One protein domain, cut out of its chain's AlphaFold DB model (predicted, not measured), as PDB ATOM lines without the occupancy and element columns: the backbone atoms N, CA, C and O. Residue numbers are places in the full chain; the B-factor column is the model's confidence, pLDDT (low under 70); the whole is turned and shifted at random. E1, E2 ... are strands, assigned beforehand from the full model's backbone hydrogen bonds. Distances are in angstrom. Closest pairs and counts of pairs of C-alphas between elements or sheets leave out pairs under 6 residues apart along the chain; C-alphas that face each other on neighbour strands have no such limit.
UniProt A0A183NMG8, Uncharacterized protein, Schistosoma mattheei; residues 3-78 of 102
ATOM      1  N   GLY A   3      47.897 -89.048 -72.825       83.94
ATOM      2  CA  GLY A   3      47.113 -88.876 -71.610       83.94
ATOM      3  C   GLY A   3      45.933 -89.835 -71.606       83.94
ATOM      4  O   GLY A   3      45.546 -90.344 -72.658       83.94
ATOM      5  N   TRP A   4      45.385 -90.083 -70.424       87.31
ATOM      6  CA  TRP A   4      44.258 -90.982 -70.224       87.31
ATOM      7  C   TRP A   4      43.197 -90.298 -69.380       87.31
ATOM      8  O   TRP A   4      43.507 -89.736 -68.332       87.31
ATOM      9  N   GLU A   5      41.955 -90.377 -69.837       90.44
ATOM     10  CA  GLU A   5      40.790 -89.879 -69.115       90.44
ATOM     11  C   GLU A   5      39.766 -90.996 -68.945       90.44
ATOM     12  O   GLU A   5      39.586 -91.836 -69.833       90.44
ATOM     13  N   PHE A   6      39.068 -90.975 -67.813       88.50
ATOM     14  CA  PHE A   6      37.974 -91.889 -67.515       88.50
ATOM     15  C   PHE A   6      36.686 -91.096 -67.391       88.50
ATOM     16  O   PHE A   6      36.671 -90.042 -66.752       88.50
ATOM     17  N   SER A   7      35.603 -91.606 -67.963       88.88
ATOM     18  CA  SER A   7      34.277 -91.026 -67.763       88.88
ATOM     19  C   SER A   7      33.208 -92.079 -67.519       88.88
ATOM     20  O   SER A   7      33.317 -93.211 -67.993       88.88
ATOM     21  N   ASP A   8      32.187 -91.703 -66.751       84.94
ATOM     22  CA  ASP A   8      31.014 -92.533 -66.496       84.94
ATOM     23  C   ASP A   8      29.991 -92.432 -67.637       84.94
ATOM     24  O   ASP A   8      30.131 -91.641 -68.572       84.94
ATOM     25  N   VAL A   9      28.921 -93.225 -67.553       82.94
ATOM     26  CA  VAL A   9      27.834 -93.246 -68.550       82.94
ATOM     27  C   VAL A   9      27.089 -91.918 -68.709       82.94
ATOM     28  O   VAL A   9      26.407 -91.724 -69.711       82.94
ATOM     29  N   THR A  10      27.210 -91.007 -67.742       84.12
ATOM     30  CA  THR A  10      26.643 -89.653 -67.812       84.12
ATOM     31  C   THR A  10      27.599 -88.658 -68.476       84.12
ATOM     32  O   THR A  10      27.240 -87.500 -68.677       84.12
ATOM     33  N   GLY A  11      28.807 -89.104 -68.840       82.12
ATOM     34  CA  GLY A  11      29.862 -88.291 -69.435       82.12
ATOM     35  C   GLY A  11      30.696 -87.522 -68.413       82.12
ATOM     36  O   GLY A  11      31.523 -86.703 -68.810       82.12
ATOM     37  N   ARG A  12      30.510 -87.761 -67.108       86.00
ATOM     38  CA  ARG A  12      31.293 -87.094 -66.061       86.00
ATOM     39  C   ARG A  12      32.660 -87.741 -65.939       86.00
ATOM     40  O   ARG A  12      32.762 -88.965 -65.969       86.00
ATOM     41  N   SER A  13      33.693 -86.923 -65.760       86.31
ATOM     42  CA  SER A  13      35.037 -87.411 -65.458       86.31
ATOM     43  C   SER A  13      35.037 -88.190 -64.145       86.31
ATOM     44  O   SER A  13      34.485 -87.737 -63.141       86.31
ATOM     45  N   VAL A  14      35.661 -89.361 -64.166       84.50
ATOM     46  CA  VAL A  14      35.795 -90.253 -63.015       84.50
ATOM     47  C   VAL A  14      37.227 -90.168 -62.513       84.50
ATOM     48  O   VAL A  14      38.168 -90.354 -63.286       84.50
ATOM     49  N   ASP A  15      37.393 -89.904 -61.217       85.25
ATOM     50  CA  ASP A  15      38.710 -89.965 -60.591       85.25
ATOM     51  C   ASP A  15      39.172 -91.422 -60.510       85.25
ATOM     52  O   ASP A  15      38.478 -92.292 -59.973       85.25
ATOM     53  N   SER A  16      40.363 -91.682 -61.039       82.50
ATOM     54  CA  SER A  16      40.980 -93.000 -60.979       82.50
ATOM     55  C   SER A  16      41.224 -93.515 -59.561       82.50
ATOM     56  O   SER A  16      41.250 -94.728 -59.368       82.50
ATOM     57  N   SER A  17      41.320 -92.633 -58.559       82.56
ATOM     58  CA  SER A  17      41.464 -93.007 -57.148       82.56
ATOM     59  C   SER A  17      40.281 -93.823 -56.619       82.56
ATOM     60  O   SER A  17      40.399 -94.499 -55.600       82.56
ATOM     61  N   LEU A  18      39.131 -93.776 -57.302       78.81
ATOM     62  CA  LEU A  18      37.971 -94.602 -56.973       78.81
ATOM     63  C   LEU A  18      38.217 -96.088 -57.239       78.81
ATOM     64  O   LEU A  18      37.493 -96.922 -56.689       78.81
ATOM     65  N   PHE A  19      39.200 -96.410 -58.083       78.50
ATOM     66  CA  PHE A  19      39.448 -97.775 -58.520       78.50
ATOM     67  C   PHE A  19      40.907 -98.226 -58.573       78.50
ATOM     68  O   PHE A  19      41.167 -99.416 -58.731       78.50
ATOM     69  N   ALA A  20      41.867 -97.321 -58.414       82.44
ATOM     70  CA  ALA A  20      43.288 -97.634 -58.365       82.44
ATOM     71  C   ALA A  20      44.027 -96.617 -57.492       82.44
ATOM     72  O   ALA A  20      43.814 -95.416 -57.634       82.44
ATOM     73  N   ASN A  21      44.951 -97.069 -56.637       83.06
ATOM     74  CA  ASN A  21      45.796 -96.128 -55.886       83.06
ATOM     75  C   ASN A  21      46.903 -95.520 -56.754       83.06
ATOM     76  O   ASN A  21      47.448 -94.472 -56.416       83.06
ATOM     77  N   SER A  22      47.268 -96.174 -57.861       83.75
ATOM     78  CA  SER A  22      48.278 -95.658 -58.779       83.75
ATOM     79  C   SER A  22      47.860 -95.854 -60.229       83.75
ATOM     80  O   SER A  22      47.576 -96.965 -60.678       83.75
ATOM     81  N   VAL A  23      47.894 -94.757 -60.981       84.81
ATOM     82  CA  VAL A  23      47.769 -94.752 -62.436       84.81
ATOM     83  C   VAL A  23      49.098 -94.339 -63.035       84.81
ATOM     84  O   VAL A  23      49.715 -93.359 -62.622       84.81
ATOM     85  N   SER A  24      49.561 -95.108 -64.009       86.25
ATOM     86  CA  SER A  24      50.773 -94.801 -64.756       86.25
ATOM     87  C   SER A  24      50.606 -95.175 -66.214       86.25
ATOM     88  O   SER A  24      49.684 -95.895 -66.589       86.25
ATOM     89  N   MET A  25      51.520 -94.684 -67.032       85.06
ATOM     90  CA  MET A  25      51.582 -94.986 -68.446       85.06
ATOM     91  C   MET A  25      53.000 -95.411 -68.776       85.06
ATOM     92  O   MET A  25      53.954 -94.792 -68.298       85.06
ATOM     93  N   ASP A  26      53.139 -96.486 -69.541       82.00
ATOM     94  CA  ASP A  26      54.453 -96.902 -70.017       82.00
ATOM     95  C   ASP A  26      54.898 -96.099 -71.249       82.00
ATOM     96  O   ASP A  26      54.155 -95.290 -71.808       82.00
ATOM     97  N   SER A  27      56.148 -96.306 -71.667       78.00
ATOM     98  CA  SER A  27      56.744 -95.621 -72.821       78.00
ATOM     99  C   SER A  27      56.022 -95.894 -74.141       78.00
ATOM    100  O   SER A  27      56.199 -95.132 -75.089       78.00
ATOM    101  N   SER A  28      55.224 -96.961 -74.206       79.69
ATOM    102  CA  SER A  28      54.439 -97.344 -75.379       79.69
ATOM    103  C   SER A  28      53.025 -96.753 -75.354       79.69
ATOM    104  O   SER A  28      52.262 -96.968 -76.288       79.69
ATOM    105  N   GLY A  29      52.666 -95.997 -74.310       76.56
ATOM    106  CA  GLY A  29      51.348 -95.382 -74.164       76.56
ATOM    107  C   GLY A  29      50.302 -96.286 -73.510       76.56
ATOM    108  O   GLY A  29      49.145 -95.874 -73.400       76.56
ATOM    109  N   ASN A  30      50.679 -97.478 -73.031       81.19
ATOM    110  CA  ASN A  30      49.728 -98.354 -72.352       81.19
ATOM    111  C   ASN A  30      49.419 -97.819 -70.957       81.19
ATOM    112  O   ASN A  30      50.320 -97.528 -70.163       81.19
ATOM    113  N   LEU A  31      48.129 -97.757 -70.647       84.38
ATOM    114  CA  LEU A  31      47.622 -97.444 -69.322       84.38
ATOM    115  C   LEU A  31      47.874 -98.613 -68.360       84.38
ATOM    116  O   LEU A  31      47.506 -99.754 -68.635       84.38
ATOM    117  N   ARG A  32      48.454 -98.320 -67.195       86.19
ATOM    118  CA  ARG A  32      48.652 -99.272 -66.098       86.19
ATOM    119  C   ARG A  32      47.999 -98.753 -64.828       86.19
ATOM    120  O   ARG A  32      48.459 -97.771 -64.242       86.19
ATOM    121  N   LEU A  33      46.966 -99.464 -64.396       84.88
ATOM    122  CA  LEU A  33      46.324 -99.295 -63.098       84.88
ATOM    123  C   LEU A  33      46.980-100.259 -62.104       84.88
ATOM    124  O   LEU A  33      47.131-101.446 -62.395       84.88
ATOM    125  N   ARG A  34      47.404 -99.749 -60.952       83.81
ATOM    126  CA  ARG A  34      48.042-100.515 -59.877       83.81
ATOM    127  C   ARG A  34      47.290-100.316 -58.576       83.81
ATOM    128  O   ARG A  34      46.673 -99.272 -58.366       83.81
ATOM    129  N   ASP A  35      47.380-101.337 -57.727       82.75
ATOM    130  CA  ASP A  35      46.735-101.376 -56.416       82.75
ATOM    131  C   ASP A  35      45.247-101.046 -56.543       82.75
ATOM    132  O   ASP A  35      44.767-100.021 -56.051       82.75
ATOM    133  N   LEU A  36      44.541-101.888 -57.306       78.31
ATOM    134  CA  LEU A  36      43.121-101.709 -57.565       78.31
ATOM    135  C   LEU A  36      42.359-101.691 -56.241       78.31
ATOM    136  O   LEU A  36      42.466-102.610 -55.427       78.31
ATOM    137  N   VAL A  37      41.579-100.639 -56.045       73.69
ATOM    138  CA  VAL A  37      40.715-100.461 -54.880       73.69
ATOM    139  C   VAL A  37      39.276-100.461 -55.345       73.69
ATOM    140  O   VAL A  37      38.984-100.158 -56.489       73.69
ATOM    141  N   ALA A  38      38.345-100.815 -54.474       66.88
ATOM    142  CA  ALA A  38      36.955-100.510 -54.748       66.88
ATOM    143  C   ALA A  38      36.186-100.260 -53.461       66.88
ATOM    144  O   ALA A  38      36.431-100.956 -52.465       66.88
ATOM    145  N   PRO A  39      35.214 -99.330 -53.486       64.06
ATOM    146  CA  PRO A  39      34.308 -99.127 -52.372       64.06
ATOM    147  C   PRO A  39      33.663-100.449 -51.933       64.06
ATOM    148  O   PRO A  39      33.225-101.254 -52.755       64.06
ATOM    149  N   ASN A  40      33.589-100.675 -50.621       58.41
ATOM    150  CA  ASN A  40      32.890-101.836 -50.054       58.41
ATOM    151  C   ASN A  40      31.358-101.659 -50.065       58.41
ATOM    152  O   ASN A  40      30.628-102.624 -49.857       58.41
ATOM    153  N   ARG A  41      30.861-100.430 -50.279       51.00
ATOM    154  CA  ARG A  41      29.436-100.073 -50.400       51.00
ATOM    155  C   ARG A  41      29.267 -98.941 -51.420       51.00
ATOM    156  O   ARG A  41      30.085 -98.024 -51.436       51.00
ATOM    157  N   GLY A  42      28.211 -98.995 -52.235       54.25
ATOM    158  CA  GLY A  42      27.889 -98.003 -53.276       54.25
ATOM    159  C   GLY A  42      27.364 -98.646 -54.569       54.25
ATOM    160  O   GLY A  42      27.365 -99.870 -54.671       54.25
ATOM    161  N   ASN A  43      26.923 -97.824 -55.536       54.56
ATOM    162  CA  ASN A  43      26.411 -98.234 -56.860       54.56
ATOM    163  C   ASN A  43      27.518 -98.813 -57.760       54.56
ATOM    164  O   ASN A  43      27.917 -98.223 -58.761       54.56
ATOM    165  N   LEU A  44      28.020 -99.975 -57.374       57.38
ATOM    166  CA  LEU A  44      28.878-100.819 -58.186       57.38
ATOM    167  C   LEU A  44      28.019-101.871 -58.910       57.38
ATOM    168  O   LEU A  44      27.049-102.346 -58.316       57.38
ATOM    169  N   PRO A  45      28.367-102.253 -60.153       58.47
ATOM    170  CA  PRO A  45      29.566-101.852 -60.900       58.47
ATOM    171  C   PRO A  45      29.463-100.452 -61.541       58.47
ATOM    172  O   PRO A  45      28.431-100.082 -62.099       58.47
ATOM    173  N   PHE A  46      30.565 -99.690 -61.528       70.44
ATOM    174  CA  PHE A  46      30.670 -98.443 -62.293       70.44
ATOM    175  C   PHE A  46      30.961 -98.789 -63.757       70.44
ATOM    176  O   PHE A  46      31.957 -99.451 -64.058       70.44
ATOM    177  N   LYS A  47      30.084 -98.360 -64.671       77.69
ATOM    178  CA  LYS A  47      30.361 -98.394 -66.112       77.69
ATOM    179  C   LYS A  47      31.214 -97.184 -66.472       77.69
ATOM    180  O   LYS A  47      30.759 -96.052 -66.297       77.69
ATOM    181  N   ILE A  48      32.414 -97.431 -66.980       83.81
ATOM    182  CA  ILE A  48      33.366 -96.392 -67.380       83.81
ATOM    183  C   ILE A  48      33.790 -96.581 -68.837       83.81
ATOM    184  O   ILE A  48      33.668 -97.673 -69.389       83.81
ATOM    185  N   ARG A  49      34.301 -95.524 -69.462       87.88
ATOM    186  CA  ARG A  49      35.055 -95.588 -70.724       87.88
ATOM    187  C   ARG A  49      36.423 -94.951 -70.533       87.88
ATOM    188  O   ARG A  49      36.568 -94.043 -69.715       87.88
ATOM    189  N   CYS A  50      37.399 -95.403 -71.311       88.31
ATOM    190  CA  CYS A  50      38.746 -94.840 -71.332       88.31
ATOM    191  C   CYS A  50      38.951 -94.035 -72.615       88.31
ATOM    192  O   CYS A  50      38.733 -94.556 -73.712       88.31
ATOM    193  N   THR A  51      39.417 -92.796 -72.485       89.44
ATOM    194  CA  THR A  51      39.805 -91.947 -73.614       89.44
ATOM    195  C   THR A  51      41.315 -91.743 -73.602       89.44
ATOM    196  O   THR A  51      41.848 -91.146 -72.669       89.44
ATOM    197  N   ALA A  52      42.000 -92.206 -74.647       88.75
ATOM    198  CA  ALA A  52      43.390 -91.856 -74.895       88.75
ATOM    199  C   ALA A  52      43.454 -90.491 -75.591       88.75
ATOM    200  O   ALA A  52      42.852 -90.289 -76.650       88.75
ATOM    201  N   VAL A  53      44.211 -89.568 -75.005       88.06
ATOM    202  CA  VAL A  53      44.446 -88.219 -75.520       88.06
ATOM    203  C   VAL A  53      45.848 -88.163 -76.112       88.06
ATOM    204  O   VAL A  53      46.841 -88.311 -75.401       88.06
ATOM    205  N   VAL A  54      45.946 -87.952 -77.424       86.62
ATOM    206  CA  VAL A  54      47.218 -87.916 -78.153       86.62
ATOM    207  C   VAL A  54      47.455 -86.518 -78.710       86.62
ATOM    208  O   VAL A  54      46.863 -86.114 -79.712       86.62
ATOM    209  N   SER A  55      48.377 -85.792 -78.083       83.06
ATOM    210  CA  SER A  55      48.786 -84.448 -78.504       83.06
ATOM    211  C   SER A  55      50.153 -84.493 -79.173       83.06
ATOM    212  O   SER A  55      51.114 -85.031 -78.608       83.06
ATOM    213  N   LYS A  56      50.286 -83.890 -80.358       79.44
ATOM    214  CA  LYS A  56      51.608 -83.656 -80.951       79.44
ATOM    215  C   LYS A  56      52.316 -82.545 -80.187       79.44
ATOM    216  O   LYS A  56      51.704 -81.544 -79.824       79.44
ATOM    217  N   ARG A  57      53.609 -82.740 -79.926       71.31
ATOM    218  CA  ARG A  57      54.453 -81.659 -79.420       71.31
ATOM    219  C   ARG A  57      54.778 -80.742 -80.605       71.31
ATOM    220  O   ARG A  57      55.194 -81.289 -81.624       71.31
ATOM    221  N   PRO A  58      54.606 -79.417 -80.482       71.06
ATOM    222  CA  PRO A  58      55.097 -78.479 -81.483       71.06
ATOM    223  C   PRO A  58      56.589 -78.714 -81.734       71.06
ATOM    224  O   PRO A  58      57.361 -78.898 -80.789       71.06
ATOM    225  N   SER A  59      56.968 -78.755 -83.005       72.31
ATOM    226  CA  SER A  59      58.333 -79.036 -83.469       72.31
ATOM    227  C   SER A  59      59.199 -77.776 -83.435       72.31
ATOM    228  O   SER A  59      60.418 -77.854 -83.312       72.31
ATOM    229  N   ILE A  60      58.550 -76.615 -83.543       80.38
ATOM    230  CA  ILE A  60      59.144 -75.279 -83.523       80.38
ATOM    231  C   ILE A  60      58.298 -74.343 -82.639       80.38
ATOM    232  O   ILE A  60      57.096 -74.580 -82.496       80.38
ATOM    233  N   PRO A  61      58.892 -73.287 -82.047       72.75
ATOM    234  CA  PRO A  61      58.217 -72.425 -81.067       72.75
ATOM    235  C   PRO A  61      56.927 -71.753 -81.564       72.75
ATOM    236  O   PRO A  61      56.001 -71.585 -80.779       72.75
ATOM    237  N   ASP A  62      56.851 -71.423 -82.857       77.25
ATOM    238  CA  ASP A  62      55.704 -70.732 -83.471       77.25
ATOM    239  C   ASP A  62      54.683 -71.676 -84.132       77.25
ATOM    240  O   ASP A  62      53.702 -71.230 -84.735       77.25
ATOM    241  N   GLU A  63      54.877 -72.996 -84.042       75.38
ATOM    242  CA  GLU A  63      53.891 -73.948 -84.552       75.38
ATOM    243  C   GLU A  63      52.664 -73.953 -83.632       75.38
ATOM    244  O   GLU A  63      52.742 -74.308 -82.452       75.38
ATOM    245  N   LYS A  64      51.501 -73.567 -84.176       73.50
ATOM    246  CA  LYS A  64      50.239 -73.641 -83.433       73.50
ATOM    247  C   LYS A  64      50.005 -75.084 -82.970       73.50
ATOM    248  O   LYS A  64      50.062 -75.994 -83.799       73.50
ATOM    249  N   PRO A  65      49.688 -75.311 -81.683       68.56
ATOM    250  CA  PRO A  65      49.399 -76.647 -81.193       68.56
ATOM    251  C   PRO A  65      48.222 -77.238 -81.973       68.56
ATOM    252  O   PRO A  65      47.144 -76.645 -82.054       68.56
ATOM    253  N   SER A  66      48.434 -78.410 -82.569       76.75
ATOM    254  CA  SER A  66      47.361 -79.158 -83.220       76.75
ATOM    255  C   SER A  66      46.344 -79.618 -82.178       76.75
ATOM    256  O   SER A  66      46.738 -80.004 -81.074       76.75
ATOM    257  N   SER A  67      45.064 -79.673 -82.546       82.38
ATOM    258  CA  SER A  67      44.041 -80.280 -81.693       82.38
ATOM    259  C   SER A  67      44.431 -81.720 -81.321       82.38
ATOM    260  O   SER A  67      44.897 -82.463 -82.196       82.38
ATOM    261  N   PRO A  68      44.247 -82.135 -80.057       85.06
ATOM    262  CA  PRO A  68      44.538 -83.499 -79.642       85.06
ATOM    263  C   PRO A  68      43.660 -84.494 -80.406       85.06
ATOM    264  O   PRO A  68      42.487 -84.232 -80.672       85.06
ATOM    265  N   LYS A  69      44.225 -85.654 -80.750       88.56
ATOM    266  CA  LYS A  69      43.441 -86.797 -81.227       88.56
ATOM    267  C   LYS A  69      42.918 -87.568 -80.024       88.56
ATOM    268  O   LYS A  69      43.689 -87.884 -79.121       88.56
ATOM    269  N   LEU A  70      41.627 -87.874 -80.038       90.00
ATOM    270  CA  LEU A  70      40.954 -88.624 -78.985       90.00
ATOM    271  C   LEU A  70      40.579 -90.002 -79.519       90.00
ATOM    272  O   LEU A  70      39.940 -90.106 -80.564       90.00
ATOM    273  N   TYR A  71      40.960 -91.044 -78.791       89.12
ATOM    274  CA  TYR A  71      40.565 -92.420 -79.075       89.12
ATOM    275  C   TYR A  71      39.790 -92.930 -77.886       89.12
ATOM    276  O   TYR A  71      40.282 -92.849 -76.764       89.12
ATOM    277  N   THR A  72      38.583 -93.437 -78.106       89.00
ATOM    278  CA  THR A  72      37.757 -93.882 -76.993       89.00
ATOM    279  C   THR A  72      37.300 -95.318 -77.125       89.00
ATOM    280  O   THR A  72      36.880 -95.741 -78.198       89.00
ATOM    281  N   SER A  73      37.338 -96.034 -76.003       86.94
ATOM    282  CA  SER A  73      36.680 -97.320 -75.839       86.94
ATOM    283  C   SER A  73      35.154 -97.210 -75.770       86.94
ATOM    284  O   SER A  73      34.591 -96.161 -75.446       86.94
ATOM    285  N   ASP A  74      34.491 -98.350 -75.949       88.19
ATOM    286  CA  ASP A  74      33.126 -98.553 -75.466       88.19
ATOM    287  C   ASP A  74      33.060 -98.376 -73.936       88.19
ATOM    288  O   ASP A  74      34.082 -98.436 -73.240       88.19
ATOM    289  N   TYR A  75      31.851 -98.186 -73.402       83.06
ATOM    290  CA  TYR A  75      31.632 -98.304 -71.963       83.06
ATOM    291  C   TYR A  75      31.736 -99.768 -71.539       83.06
ATOM    292  O   TYR A  75      31.096-100.636 -72.133       83.06
ATOM    293  N   PHE A  76      32.474-100.030 -70.468       79.31
ATOM    294  CA  PHE A  76      32.606-101.355 -69.880       79.31
ATOM    295  C   PHE A  76      32.385-101.302 -68.370       79.31
ATOM    296  O   PHE A  76      32.630-100.289 -67.711       79.31
ATOM    297  N   GLY A  77      31.856-102.399 -67.831       77.06
ATOM    298  CA  GLY A  77      31.748-102.584 -66.391       77.06
ATOM    299  C   GLY A  77      33.111-102.943 -65.817       77.06
ATOM    300  O   GLY A  77      33.828-103.758 -66.391       77.06
ATOM    301  N   MET A  78      33.457-102.341 -64.687       73.06
ATOM    302  CA  MET A  78      34.672-102.681 -63.961       73.06
ATOM    303  C   MET A  78      34.315-103.410 -62.668       73.06
ATOM    304  O   MET A  78      33.635-102.862 -61.794       73.06
TER     305      MET A  78
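What this domain is: This is residues 3 to 78 of the 102 residues of an uncharacterized protein of Schistosoma mattheei (UniProt A0A183NMG8). A small, strongly twisted sheet is built along one long strand, E4, with E1 on one side of it and the short E5 and E6 one after the other on the other side, while a separate two-stranded hairpin, E2 and E3, is set off from this sheet and comes closest to it at E1. Beyond the ends of E4 and E5 a long loop reaches out, and its residues 59 to 64 stick out free and add to the length. The printed part has 76 residues with no named helix and six named strands, E1 to E6 in chain order; the class is all strand, though under half of the residues, 34 of 76, are in named elements. Neighbours are antiparallel in both sheets, and the whole is loose, with a radius of gyration of the C-alphas of 15.2 A and spans of 51 by 26 by 16 A.

Where its parts are: E1, residues 3 to 8, begins at C-alpha 3 (47.113, -88.876, -71.610) and is 17.3 A long. E2, residues 20 to 25, and E3, residues 31 to 36, are each 13.3 A long. E4, residues 46 to 54, is the longest at 25.2 A and begins at C-alpha 46 (30.670, -98.443, -62.293). E5 is residues 69 to 72, 10.0 A, and E6 is residues 76 to 78, 6.4 A, ending at C-alpha 78 (34.672, -102.681, -63.961).

How they stand to each other: E4 has three neighbours in a branched sheet, and E1, E5 and E6 are its edge strands. E1 is antiparallel to E4 at 153 degrees, with N 5 and O 51 within hydrogen-bond range at 2.9 A. On the other side of E4 the pairing is staggered: E6 pairs over residues 46 to 48 and E5 over residues 51 to 54. E4 and E5 form a hairpin, antiparallel at 157 degrees, with N 52 and O 71 at 2.8 A. E6 is antiparallel to E4 at 113 degrees, with N 76 and O 48 at 2.9 A. E2 and E3 form the second hairpin, antiparallel at 160 degrees, with N 34 and O 22 at 2.8 A. E1 and E2 are near each other. The closest C-alphas of E1 and E3, those of Trp 4 and Leu 31, are 7.3 A apart. E2 and E3 are apart from E4, E5 and E6.

The domain as a whole: The two C-alphas farthest apart, those of Arg 41 and Asp 62, are 51.4 A from each other. The printed part has no cut. The links E1 to E2, 11 residues, and E4 to E5, 14 residues, are long. The mean pLDDT of the printed part is 79.7, and residues 38 to 45 and residue 65 are under 70.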